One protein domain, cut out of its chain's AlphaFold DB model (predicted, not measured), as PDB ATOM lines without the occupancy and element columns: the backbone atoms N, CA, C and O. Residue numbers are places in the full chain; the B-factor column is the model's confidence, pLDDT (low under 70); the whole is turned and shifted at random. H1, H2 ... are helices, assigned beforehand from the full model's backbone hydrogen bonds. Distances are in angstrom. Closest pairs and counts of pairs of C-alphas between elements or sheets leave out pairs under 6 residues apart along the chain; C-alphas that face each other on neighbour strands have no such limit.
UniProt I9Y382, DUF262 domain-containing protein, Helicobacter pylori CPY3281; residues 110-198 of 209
ATOM      1  N   SER A 110     -13.039  -5.508  35.947       67.50
ATOM      2  CA  SER A 110     -13.046  -6.834  36.586       67.50
ATOM      3  C   SER A 110     -14.148  -6.971  37.650       67.50
ATOM      4  O   SER A 110     -14.868  -7.974  37.691       67.50
ATOM      5  N   MET A 111     -14.344  -5.936  38.471       75.44
ATOM      6  CA  MET A 111     -15.410  -5.859  39.469       75.44
ATOM      7  C   MET A 111     -16.786  -5.787  38.798       75.44
ATOM      8  O   MET A 111     -17.693  -6.506  39.221       75.44
ATOM      9  N   ALA A 112     -16.922  -5.020  37.711       76.25
ATOM     10  CA  ALA A 112     -18.156  -4.969  36.925       76.25
ATOM     11  C   ALA A 112     -18.519  -6.342  36.336       76.25
ATOM     12  O   ALA A 112     -19.645  -6.806  36.510       76.25
ATOM     13  N   LEU A 113     -17.553  -7.038  35.727       70.50
ATOM     14  CA  LEU A 113     -17.740  -8.388  35.187       70.50
ATOM     15  C   LEU A 113     -18.141  -9.383  36.280       70.50
ATOM     16  O   LEU A 113     -19.027 -10.207  36.070       70.50
ATOM     17  N   ARG A 114     -17.539  -9.296  37.472       73.62
ATOM     18  CA  ARG A 114     -17.898 -10.159  38.605       73.62
ATOM     19  C   ARG A 114     -19.330  -9.913  39.087       73.62
ATOM     20  O   ARG A 114     -20.049 -10.881  39.320       73.62
ATOM     21  N   ILE A 115     -19.747  -8.654  39.229       78.12
ATOM     22  CA  ILE A 115     -21.125  -8.308  39.611       78.12
ATOM     23  C   ILE A 115     -22.107  -8.800  38.544       78.12
ATOM     24  O   ILE A 115     -23.102  -9.434  38.888       78.12
ATOM     25  N   PHE A 116     -21.792  -8.595  37.264       72.44
ATOM     26  CA  PHE A 116     -22.597  -9.075  36.144       72.44
ATOM     27  C   PHE A 116     -22.775 -10.600  36.168       72.44
ATOM     28  O   PHE A 116     -23.902 -11.090  36.097       72.44
ATOM     29  N   SER A 117     -21.693 -11.364  36.348       65.69
ATOM     30  CA  SER A 117     -21.770 -12.827  36.461       65.69
ATOM     31  C   SER A 117     -22.625 -13.276  37.653       65.69
ATOM     32  O   SER A 117     -23.418 -14.204  37.520       65.69
ATOM     33  N   VAL A 118     -22.496 -12.615  38.813       70.69
ATOM     34  CA  VAL A 118     -23.259 -12.957  40.029       70.69
ATOM     35  C   VAL A 118     -24.745 -12.623  39.892       70.69
ATOM     36  O   VAL A 118     -25.582 -13.404  40.343       70.69
ATOM     37  N   LEU A 119     -25.080 -11.474  39.298       69.56
ATOM     38  CA  LEU A 119     -26.468 -11.057  39.087       69.56
ATOM     39  C   LEU A 119     -27.189 -12.005  38.136       69.56
ATOM     40  O   LEU A 119     -28.278 -12.480  38.450       69.56
ATOM     41  N   ASN A 120     -26.560 -12.332  37.012       62.22
ATOM     42  CA  ASN A 120     -27.181 -13.216  36.043       62.22
ATOM     43  C   ASN A 120     -27.363 -14.640  36.589       62.22
ATOM     44  O   ASN A 120     -28.457 -15.178  36.477       62.22
ATOM     45  N   ALA A 121     -26.374 -15.202  37.298       56.62
ATOM     46  CA  ALA A 121     -26.487 -16.531  37.915       56.62
ATOM     47  C   ALA A 121     -27.677 -16.680  38.893       56.62
ATOM     48  O   ALA A 121     -28.049 -17.802  39.236       56.62
ATOM     49  N   ARG A 122     -28.267 -15.567  39.355       53.75
ATOM     50  CA  ARG A 122     -29.397 -15.535  40.295       53.75
ATOM     51  C   ARG A 122     -30.767 -15.318  39.644       53.75
ATOM     52  O   ARG A 122     -31.757 -15.403  40.362       53.75
ATOM     53  N   GLY A 123     -30.850 -15.044  38.339       46.16
ATOM     54  CA  GLY A 123     -32.122 -14.693  37.683       46.16
ATOM     55  C   GLY A 123     -32.370 -15.328  36.312       46.16
ATOM     56  O   GLY A 123     -33.524 -15.573  35.977       46.16
ATOM     57  N   LEU A 124     -31.322 -15.639  35.541       49.38
ATOM     58  CA  LEU A 124     -31.394 -16.274  34.217       49.38
ATOM     59  C   LEU A 124     -30.167 -17.190  34.052       49.38
ATOM     60  O   LEU A 124     -29.059 -16.743  34.342       49.38
ATOM     61  N   PRO A 125     -30.305 -18.459  33.622       53.94
ATOM     62  CA  PRO A 125     -29.151 -19.346  33.492       53.94
ATOM     63  C   PRO A 125     -28.143 -18.736  32.511       53.94
ATOM     64  O   PRO A 125     -28.446 -18.584  31.330       53.94
ATOM     65  N   LEU A 126     -26.960 -18.349  33.004       60.84
ATOM     66  CA  LEU A 126     -25.887 -17.894  32.127       60.84
ATOM     67  C   LEU A 126     -25.447 -19.080  31.281       60.84
ATOM     68  O   LEU A 126     -25.171 -20.150  31.829       60.84
ATOM     69  N   HIS A 127     -25.334 -18.897  29.970       68.12
ATOM     70  CA  HIS A 127     -24.732 -19.937  29.163       68.12
ATOM     71  C   HIS A 127     -23.253 -20.086  29.535       68.12
ATOM     72  O   HIS A 127     -22.548 -19.126  29.858       68.12
ATOM     73  N   ALA A 128     -22.758 -21.322  29.487       69.25
ATOM     74  CA  ALA A 128     -21.366 -21.632  29.798       69.25
ATOM     75  C   ALA A 128     -20.374 -20.851  28.913       69.25
ATOM     76  O   ALA A 128     -19.270 -20.515  29.345       69.25
ATOM     77  N   THR A 129     -20.803 -20.517  27.696       75.00
ATOM     78  CA  THR A 129     -20.113 -19.666  26.725       75.00
ATOM     79  C   THR A 129     -19.980 -18.221  27.212       75.00
ATOM     80  O   THR A 129     -18.907 -17.640  27.081       75.00
ATOM     81  N   ASP A 130     -20.999 -17.653  27.858       74.62
ATOM     82  CA  ASP A 130     -20.958 -16.291  28.405       74.62
ATOM     83  C   ASP A 130     -20.026 -16.181  29.616       74.62
ATOM     84  O   ASP A 130     -19.282 -15.204  29.746       74.62
ATOM     85  N   ILE A 131     -20.009 -17.207  30.478       72.88
ATOM     86  CA  ILE A 131     -19.037 -17.294  31.580       72.88
ATOM     87  C   ILE A 131     -17.628 -17.331  30.988       72.88
ATOM     88  O   ILE A 131     -16.744 -16.589  31.424       72.88
ATOM     89  N   PHE A 132     -17.429 -18.161  29.963       76.56
ATOM     90  CA  PHE A 132     -16.138 -18.323  29.310       76.56
ATOM     91  C   PHE A 132     -15.661 -17.027  28.628       76.56
ATOM     92  O   PHE A 132     -14.518 -16.616  28.833       76.56
ATOM     93  N   LYS A 133     -16.550 -16.310  27.925       80.00
ATOM     94  CA  LYS A 133     -16.273 -14.974  27.368       80.00
ATOM     95  C   LYS A 133     -15.844 -13.985  28.453       80.00
ATOM     96  O   LYS A 133     -14.880 -13.243  28.269       80.00
ATOM     97  N   GLY A 134     -16.537 -13.984  29.594       76.75
ATOM     98  CA  GLY A 134     -16.211 -13.123  30.731       76.75
ATOM     99  C   GLY A 134     -14.816 -13.391  31.305       76.75
ATOM    100  O   GLY A 134     -14.089 -12.448  31.607       76.75
ATOM    101  N   GLU A 135     -14.413 -14.658  31.418       76.69
ATOM    102  CA  GLU A 135     -13.067 -15.034  31.877       76.69
ATOM    103  C   GLU A 135     -11.966 -14.634  30.882       76.69
ATOM    104  O   GLU A 135     -10.898 -14.185  31.301       76.69
ATOM    105  N   LEU A 136     -12.229 -14.728  29.574       80.06
ATOM    106  CA  LEU A 136     -11.303 -14.257  28.537       80.06
ATOM    107  C   LEU A 136     -11.097 -12.741  28.607       80.06
ATOM    108  O   LEU A 136      -9.959 -12.277  28.615       80.06
ATOM    109  N   LEU A 137     -12.188 -11.978  28.726       79.81
ATOM    110  CA  LEU A 137     -12.138 -10.517  28.828       79.81
ATOM    111  C   LEU A 137     -11.381 -10.044  30.074       79.81
ATOM    112  O   LEU A 137     -10.668  -9.048  30.006       79.81
ATOM    113  N   LYS A 138     -11.473 -10.772  31.196       77.12
ATOM    114  CA  LYS A 138     -10.724 -10.447  32.424       77.12
ATOM    115  C   LYS A 138      -9.207 -10.550  32.265       77.12
ATOM    116  O   LYS A 138      -8.498  -9.853  32.984       77.12
ATOM    117  N   LYS A 139      -8.704 -11.434  31.393       76.50
ATOM    118  CA  LYS A 139      -7.257 -11.592  31.162       76.50
ATOM    119  C   LYS A 139      -6.668 -10.502  30.266       76.50
ATOM    120  O   LYS A 139      -5.455 -10.336  30.263       76.50
ATOM    121  N   LEU A 140      -7.505  -9.792  29.514       79.50
ATOM    122  CA  LEU A 140      -7.075  -8.720  28.623       79.50
ATOM    123  C   LEU A 140      -7.031  -7.401  29.395       79.50
ATOM    124  O   LEU A 140      -8.038  -6.972  29.960       79.50
ATOM    125  N   THR A 141      -5.864  -6.762  29.423       71.38
ATOM    126  CA  THR A 141      -5.648  -5.467  30.088       71.38
ATOM    127  C   THR A 141      -5.857  -4.280  29.151       71.38
ATOM    128  O   THR A 141      -6.137  -3.179  29.620       71.38
ATOM    129  N   GLU A 142      -5.757  -4.494  27.838       76.50
ATOM    130  CA  GLU A 142      -5.887  -3.449  26.824       76.50
ATOM    131  C   GLU A 142      -7.297  -3.404  26.224       76.50
ATOM    132  O   GLU A 142      -7.838  -4.414  25.767       76.50
ATOM    133  N   GLY A 143      -7.895  -2.208  26.167       74.25
ATOM    134  CA  GLY A 143      -9.253  -2.025  25.636       74.25
ATOM    135  C   GLY A 143      -9.398  -2.431  24.164       74.25
ATOM    136  O   GLY A 143     -10.431  -2.970  23.775       74.25
ATOM    137  N   LYS A 144      -8.341  -2.252  23.361       76.19
ATOM    138  CA  LYS A 144      -8.329  -2.638  21.943       76.19
ATOM    139  C   LYS A 144      -8.379  -4.158  21.756       76.19
ATOM    140  O   LYS A 144      -9.110  -4.648  20.902       76.19
ATOM    141  N   GLU A 145      -7.655  -4.910  22.582       75.12
ATOM    142  CA  GLU A 145      -7.696  -6.377  22.556       75.12
ATOM    143  C   GLU A 145      -9.047  -6.911  23.046       75.12
ATOM    144  O   GLU A 145      -9.559  -7.895  22.509       75.12
ATOM    145  N   GLN A 146      -9.657  -6.256  24.042       73.56
ATOM    146  CA  GLN A 146     -11.009  -6.590  24.503       73.56
ATOM    147  C   GLN A 146     -12.051  -6.395  23.393       73.56
ATOM    148  O   GLN A 146     -12.927  -7.245  23.219       73.56
ATOM    149  N   GLU A 147     -11.944  -5.311  22.622       74.75
ATOM    150  CA  GLU A 147     -12.800  -5.039  21.463       74.75
ATOM    151  C   GLU A 147     -12.587  -6.064  20.337       74.75
ATOM    152  O   GLU A 147     -13.555  -6.590  19.775       74.75
ATOM    153  N   GLU A 148     -11.335  -6.431  20.057       81.12
ATOM    154  CA  GLU A 148     -11.017  -7.468  19.074       81.12
ATOM    155  C   GLU A 148     -11.574  -8.837  19.493       81.12
ATOM    156  O   GLU A 148     -12.205  -9.528  18.685       81.12
ATOM    157  N   LEU A 149     -11.412  -9.221  20.763       80.50
ATOM    158  CA  LEU A 149     -11.973 -10.463  21.291       80.50
ATOM    159  C   LEU A 149     -13.504 -10.451  21.230       80.50
ATOM    160  O   LEU A 149     -14.099 -11.443  20.811       80.50
ATOM    161  N   ALA A 150     -14.148  -9.341  21.596       75.50
ATOM    162  CA  ALA A 150     -15.598  -9.207  21.500       75.50
ATOM    163  C   ALA A 150     -16.092  -9.377  20.052       75.50
ATOM    164  O   ALA A 150     -17.075 -10.091  19.836       75.50
ATOM    165  N   THR A 151     -15.373  -8.801  19.084       77.94
ATOM    166  CA  THR A 151     -15.680  -8.897  17.650       77.94
ATOM    167  C   THR A 151     -15.538 -10.328  17.143       77.94
ATOM    168  O   THR A 151     -16.472 -10.883  16.566       77.94
ATOM    169  N   ARG A 152     -14.390 -10.972  17.392       82.69
ATOM    170  CA  ARG A 152     -14.150 -12.357  16.957       82.69
ATOM    171  C   ARG A 152     -15.133 -13.335  17.594       82.69
ATOM    172  O   ARG A 152     -15.586 -14.267  16.936       82.69
ATOM    173  N   TRP A 153     -15.477 -13.110  18.858       84.06
ATOM    174  CA  TRP A 153     -16.457 -13.920  19.565       84.06
ATOM    175  C   TRP A 153     -17.846 -13.826  18.925       84.06
ATOM    176  O   TRP A 153     -18.524 -14.838  18.781       84.06
ATOM    177  N   GLU A 154     -18.281 -12.632  18.521       79.69
ATOM    178  CA  GLU A 154     -19.562 -12.478  17.825       79.69
ATOM    179  C   GLU A 154     -19.538 -13.085  16.423       79.69
ATOM    180  O   GLU A 154     -20.444 -13.831  16.069       79.69
ATOM    181  N   ASN A 155     -18.456 -12.884  15.668       82.75
ATOM    182  CA  ASN A 155     -18.293 -13.529  14.364       82.75
ATOM    183  C   ASN A 155     -18.386 -15.057  14.477       82.75
ATOM    184  O   ASN A 155     -19.006 -15.708  13.639       82.75
ATOM    185  N   LEU A 156     -17.807 -15.638  15.532       85.06
ATOM    186  CA  LEU A 156     -17.918 -17.066  15.801       85.06
ATOM    187  C   LEU A 156     -19.360 -17.480  16.130       85.06
ATOM    188  O   LEU A 156     -19.820 -18.508  15.633       85.06
ATOM    189  N   ARG A 157     -20.084 -16.692  16.937       81.38
ATOM    190  CA  ARG A 157     -21.504 -16.953  17.236       81.38
ATOM    191  C   ARG A 157     -22.330 -16.947  15.964       81.38
ATOM    192  O   ARG A 157     -23.077 -17.894  15.736       81.38
ATOM    193  N   GLN A 158     -22.152 -15.923  15.135       79.44
ATOM    194  CA  GLN A 158     -22.891 -15.780  13.892       79.44
ATOM    195  C   GLN A 158     -22.599 -16.939  12.937       79.44
ATOM    196  O   GLN A 158     -23.534 -17.570  12.465       79.44
ATOM    197  N   LYS A 159     -21.326 -17.329  12.767       84.69
ATOM    198  CA  LYS A 159     -20.967 -18.526  11.987       84.69
ATOM    199  C   LYS A 159     -21.667 -19.789  12.497       84.69
ATOM    200  O   LYS A 159     -22.099 -20.601  11.687       84.69
ATOM    201  N   CYS A 160     -21.778 -19.988  13.812       82.31
ATOM    202  CA  CYS A 160     -22.502 -21.144  14.355       82.31
ATOM    203  C   CYS A 160     -23.989 -21.095  13.960       82.31
ATOM    204  O   CYS A 160     -24.525 -22.084  13.459       82.31
ATOM    205  N   LEU A 161     -24.623 -19.927  14.118       78.44
ATOM    206  CA  LEU A 161     -26.025 -19.708  13.757       78.44
ATOM    207  C   LEU A 161     -26.281 -19.918  12.261       78.44
ATOM    208  O   LEU A 161     -27.255 -20.580  11.906       78.44
ATOM    209  N   ASP A 162     -25.395 -19.416  11.400       78.44
ATOM    210  CA  ASP A 162     -25.469 -19.581   9.944       78.44
ATOM    211  C   ASP A 162     -25.370 -21.061   9.536       78.44
ATOM    212  O   ASP A 162     -25.990 -21.485   8.563       78.44
ATOM    213  N   ASN A 163     -24.648 -21.869  10.320       85.06
ATOM    214  CA  ASN A 163     -24.552 -23.322  10.154       85.06
ATOM    215  C   ASN A 163     -25.643 -24.108  10.914       85.06
ATOM    216  O   ASN A 163     -25.604 -25.337  10.961       85.06
ATOM    217  N   GLY A 164     -26.628 -23.425  11.506       85.62
ATOM    218  CA  GLY A 164     -27.800 -24.051  12.118       85.62
ATOM    219  C   GLY A 164     -27.582 -24.643  13.513       85.62
ATOM    220  O   GLY A 164     -28.406 -25.442  13.957       85.62
ATOM    221  N   PHE A 165     -26.514 -24.272  14.227       81.62
ATOM    222  CA  PHE A 165     -26.277 -24.740  15.596       81.62
ATOM    223  C   PHE A 165     -25.860 -23.619  16.556       81.62
ATOM    224  O   PHE A 165     -25.364 -22.567  16.170       81.62
ATOM    225  N   ALA A 166     -26.072 -23.845  17.853       82.06
ATOM    226  CA  ALA A 166     -25.686 -22.899  18.891       82.06
ATOM    227  C   ALA A 166     -24.181 -23.003  19.197       82.06
ATOM    228  O   ALA A 166     -23.597 -24.086  19.138       82.06
ATOM    229  N   MET A 167     -23.542 -21.892  19.564       81.94
ATOM    230  CA  MET A 167     -22.110 -21.851  19.898       81.94
ATOM    231  C   MET A 167     -21.744 -22.816  21.042       81.94
ATOM    232  O   MET A 167     -20.649 -23.375  21.087       81.94
ATOM    233  N   GLU A 168     -22.677 -23.071  21.950       81.94
ATOM    234  CA  GLU A 168     -22.584 -24.066  23.015       81.94
ATOM    235  C   GLU A 168     -22.304 -25.465  22.466       81.94
ATOM    236  O   GLU A 168     -21.501 -26.205  23.033       81.94
ATOM    237  N   THR A 169     -22.946 -25.822  21.350       82.38
ATOM    238  CA  THR A 169     -22.770 -27.113  20.683       82.38
ATOM    239  C   THR A 169     -21.339 -27.260  20.188       82.38
ATOM    240  O   THR A 169     -20.721 -28.295  20.436       82.38
ATOM    241  N   LEU A 170     -20.781 -26.207  19.576       84.56
ATOM    242  CA  LEU A 170     -19.391 -26.182  19.118       84.56
ATOM    243  C   LEU A 170     -18.428 -26.441  20.278       84.56
ATOM    244  O   LEU A 170     -17.593 -27.343  20.218       84.56
ATOM    245  N   PHE A 171     -18.566 -25.676  21.362       82.44
ATOM    246  CA  PHE A 171     -17.698 -25.814  22.527       82.44
ATOM    247  C   PHE A 171     -17.870 -27.165  23.227       82.44
ATOM    248  O   PHE A 171     -16.884 -27.759  23.661       82.44
ATOM    249  N   SER A 172     -19.093 -27.691  23.297       78.12
ATOM    250  CA  SER A 172     -19.370 -29.015  23.856       78.12
ATOM    251  C   SER A 172     -18.714 -30.132  23.040       78.12
ATOM    252  O   SER A 172     -18.088 -31.030  23.608       78.12
ATOM    253  N   GLN A 173     -18.820 -30.078  21.710       80.00
ATOM    254  CA  GLN A 173     -18.172 -31.032  20.807       80.00
ATOM    255  C   GLN A 173     -16.648 -30.935  20.908       80.00
ATOM    256  O   GLN A 173     -15.979 -31.953  21.069       80.00
ATOM    257  N   HIS A 174     -16.104 -29.716  20.909       78.69
ATOM    258  CA  HIS A 174     -14.669 -29.482  21.036       78.69
ATOM    259  C   HIS A 174     -14.113 -30.002  22.370       78.69
ATOM    260  O   HIS A 174     -13.094 -30.689  22.397       78.69
ATOM    261  N   LEU A 175     -14.817 -29.756  23.480       72.25
ATOM    262  CA  LEU A 175     -14.458 -30.300  24.792       72.25
ATOM    263  C   LEU A 175     -14.545 -31.825  24.847       72.25
ATOM    264  O   LEU A 175     -13.737 -32.448  25.530       72.25
ATOM    265  N   THR A 176     -15.525 -32.424  24.171       72.50
ATOM    266  CA  THR A 176     -15.682 -33.884  24.105       72.50
ATOM    267  C   THR A 176     -14.554 -34.517  23.294       72.50
ATOM    268  O   THR A 176     -14.015 -35.540  23.701       72.50
ATOM    269  N   TYR A 177     -14.150 -33.873  22.197       72.94
ATOM    270  CA  TYR A 177     -13.014 -34.289  21.379       72.94
ATOM    271  C   TYR A 177     -11.677 -34.182  22.132       72.94
ATOM    272  O   TYR A 177     -10.889 -35.122  22.120       72.94
ATOM    273  N   LEU A 178     -11.419 -33.057  22.812       67.62
ATOM    274  CA  LEU A 178     -10.146 -32.818  23.509       67.62
ATOM    275  C   LEU A 178     -10.037 -33.506  24.873       67.62
ATOM    276  O   LEU A 178      -8.938 -33.829  25.309       67.62
ATOM    277  N   ASN A 179     -11.159 -33.694  25.565       65.38
ATOM    278  CA  ASN A 179     -11.231 -34.347  26.866       65.38
ATOM    279  C   ASN A 179     -12.391 -35.354  26.849       65.38
ATOM    280  O   ASN A 179     -13.463 -35.063  27.397       65.38
ATOM    281  N   PRO A 180     -12.184 -36.550  26.262       61.91
ATOM    282  CA  PRO A 180     -13.195 -37.609  26.204       61.91
ATOM    283  C   PRO A 180     -13.533 -38.204  27.582       61.91
ATOM    284  O   PRO A 180     -14.381 -39.087  27.684       61.91
ATOM    285  N   VAL A 181     -12.884 -37.731  28.654       54.69
ATOM    286  CA  VAL A 181     -13.112 -38.214  30.015       54.69
ATOM    287  C   VAL A 181     -14.568 -37.971  30.421       54.69
ATOM    288  O   VAL A 181     -15.069 -36.846  30.401       54.69
ATOM    289  N   THR A 182     -15.221 -39.056  30.826       52.00
ATOM    290  CA  THR A 182     -16.603 -39.195  31.304       52.00
ATOM    291  C   THR A 182     -16.838 -38.495  32.651       52.00
ATOM    292  O   THR A 182     -17.340 -39.091  33.604       52.00
ATOM    293  N   SER A 183     -16.460 -37.222  32.793       51.22
ATOM    294  CA  SER A 183     -16.703 -36.505  34.043       51.22
ATOM    295  C   SER A 183     -18.168 -36.067  34.127       51.22
ATOM    296  O   SER A 183     -18.709 -35.431  33.224       51.22
ATOM    297  N   LYS A 184     -18.820 -36.369  35.258       57.38
ATOM    298  CA  LYS A 184     -20.148 -35.848  35.646       57.38
ATOM    299  C   LYS A 184     -20.147 -34.321  35.880       57.38
ATOM    300  O   LYS A 184     -21.075 -33.786  36.485       57.38
ATOM    301  N   GLU A 185     -19.092 -33.608  35.485       65.12
ATOM    302  CA  GLU A 185     -18.953 -32.179  35.741       65.12
ATOM    303  C   GLU A 185     -19.762 -31.345  34.750       65.12
ATOM    304  O   GLU A 185     -19.783 -31.599  33.545       65.12
ATOM    305  N   LYS A 186     -20.389 -30.285  35.271       67.56
ATOM    306  CA  LYS A 186     -21.100 -29.300  34.452       67.56
ATOM    307  C   LYS A 186     -20.163 -28.697  33.399       67.56
ATOM    308  O   LYS A 186     -19.023 -28.344  33.703       67.56
ATOM    309  N   MET A 187     -20.689 -28.511  32.188       69.31
ATOM    310  CA  MET A 187     -19.987 -27.946  31.026       69.31
ATOM    311  C   MET A 187     -19.241 -26.639  31.343       69.31
ATOM    312  O   MET A 187     -18.107 -26.464  30.914       69.31
ATOM    313  N   GLU A 188     -19.833 -25.767  32.162       64.88
ATOM    314  CA  GLU A 188     -19.223 -24.520  32.650       64.88
ATOM    315  C   GLU A 188     -17.873 -24.751  33.336       64.88
ATOM    316  O   GLU A 188     -16.878 -24.107  33.005       64.88
ATOM    317  N   LYS A 189     -17.816 -25.711  34.269       68.69
ATOM    318  CA  LYS A 189     -16.581 -26.048  34.983       68.69
ATOM    319  C   LYS A 189     -15.551 -26.628  34.024       68.69
ATOM    320  O   LYS A 189     -14.386 -26.267  34.115       68.69
ATOM    321  N   ARG A 190     -15.982 -27.463  33.073       71.38
ATOM    322  CA  ARG A 190     -15.093 -28.045  32.057       71.38
ATOM    323  C   ARG A 190     -14.489 -26.973  31.152       71.38
ATOM    324  O   ARG A 190     -13.285 -27.016  30.938       71.38
ATOM    325  N   LEU A 191     -15.273 -25.992  30.692       69.44
ATOM    326  CA  LEU A 191     -14.767 -24.868  29.891       69.44
ATOM    327  C   LEU A 191     -13.756 -24.025  30.670       69.44
ATOM    328  O   LEU A 191     -12.670 -23.745  30.168       69.44
ATOM    329  N   VAL A 192     -14.078 -23.668  31.917       66.81
ATOM    330  CA  VAL A 192     -13.185 -22.861  32.760       66.81
ATOM    331  C   VAL A 192     -11.901 -23.620  33.109       66.81
ATOM    332  O   VAL A 192     -10.818 -23.042  33.055       66.81
ATOM    333  N   THR A 193     -11.986 -24.908  33.446       70.12
ATOM    334  CA  THR A 193     -10.815 -25.748  33.752       70.12
ATOM    335  C   THR A 193      -9.949 -25.972  32.517       70.12
ATOM    336  O   THR A 193      -8.737 -25.788  32.583       70.12
ATOM    337  N   TRP A 194     -10.557 -26.303  31.375       68.75
ATOM    338  CA  TRP A 194      -9.853 -26.418  30.097       68.75
ATOM    339  C   TRP A 194      -9.109 -25.123  29.756       68.75
ATOM    340  O   TRP A 194      -7.932 -25.165  29.411       68.75
ATOM    341  N   PHE A 195      -9.747 -23.968  29.965       65.50
ATOM    342  CA  PHE A 195      -9.104 -22.673  29.774       65.50
ATOM    343  C   PHE A 195      -7.933 -22.428  30.729       65.50
ATOM    344  O   PHE A 195      -6.879 -21.966  30.300       65.50
ATOM    345  N   LYS A 196      -8.090 -22.741  32.019       66.50
ATOM    346  CA  LYS A 196      -7.013 -22.591  33.013       66.50
ATOM    347  C   LYS A 196      -5.802 -23.469  32.703       66.50
ATOM    348  O   LYS A 196      -4.685 -23.053  32.988       66.50
ATOM    349  N   ASN A 197      -6.021 -24.636  32.103       66.56
ATOM    350  CA  ASN A 197      -4.957 -25.566  31.725       66.56
ATOM    351  C   ASN A 197      -4.215 -25.147  30.443       66.56
ATOM    352  O   ASN A 197      -3.144 -25.678  30.157       66.56
ATOM    353  N   LEU A 198      -4.759 -24.211  29.660       57.50
ATOM    354  CA  LEU A 198      -4.125 -23.727  28.438       57.50
ATOM    355  C   LEU A 198      -3.326 -22.452  28.735       57.50
ATOM    356  O   LEU A 198      -3.890 -21.390  28.980       57.50
TER     357      LEU A 198
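AT A GLANCE: This is residues 110 to 198 of the 209 residues of the protein "DUF262 domain-containing protein" of Helicobacter pylori CPY3281 (UniProt I9Y382). Helix H2 lies in the middle of a small helical domain, with H1 and H5 packed beside it at shallow tilts and the longest helix, H3, running alongside more loosely. H4 makes a corner with the end of H3, its first residues also meet the beginning of H2 nearly at a right angle, and residues 180 to 185, in the link from H4 to H5, stick out. The printed part has 89 residues with five named helices in the order H1 to H5 and no named strand, class all helix. It is compact, with a radius of gyration of the C-alphas of 13.8 A and spans of 36 by 29 by 29 A.

HOW THE PARTS SIT: H1, residues 110 to 120, touches H2, residues 128 to 139, in a helical hairpin at a shallow tilt of 12 degrees; the closest C-alphas, of Ser 110 and Lys 138, are 6.0 A apart. H2, the hub, forms another hairpin with H3, residues 143 to 162; they only just touch, with 3 pairs of C-alphas within 8 A, closest Leu 137 and Gln 146 at 5.9 A. H4, residues 167 to 178, is about perpendicular to H3, at 86 degrees; C-alphas 160 and 167 are closest, 5.6 A apart. H4 touches H2 with residues 167 to 171 alone, closest C-alphas Thr 129 and Glu 168 at 6.3 A. H5, residues 187 to 197, touches H2, the same way at a shallow tilt of 28 degrees, closest C-alphas 128 and 188 at 4.6 A. H1 is apart from H3, H4 and H5. Every O i to N i+4 pair is within hydrogen-bond range in H1, H3, H4 and H5, and 7 of 8 in H2.

IN THESE COORDINATES: H1 begins at C-alpha 110 (-13.046, -6.834, 36.586) and is 15.5 A long. H2 is 17.4 A, H3 28.6 A, H4 16.6 A and H5 15.2 A, ending at C-alpha 197 (-4.957, -25.566, 31.725).

THE WHOLE: The C-alphas farthest apart, of Lys 144 and Thr 182, are 38.6 A apart. The printed part has no cut and no long link. Mean pLDDT of the printed part is 72.5, with values under 70 among residues 119 to 128 and 178 to 189, for instance.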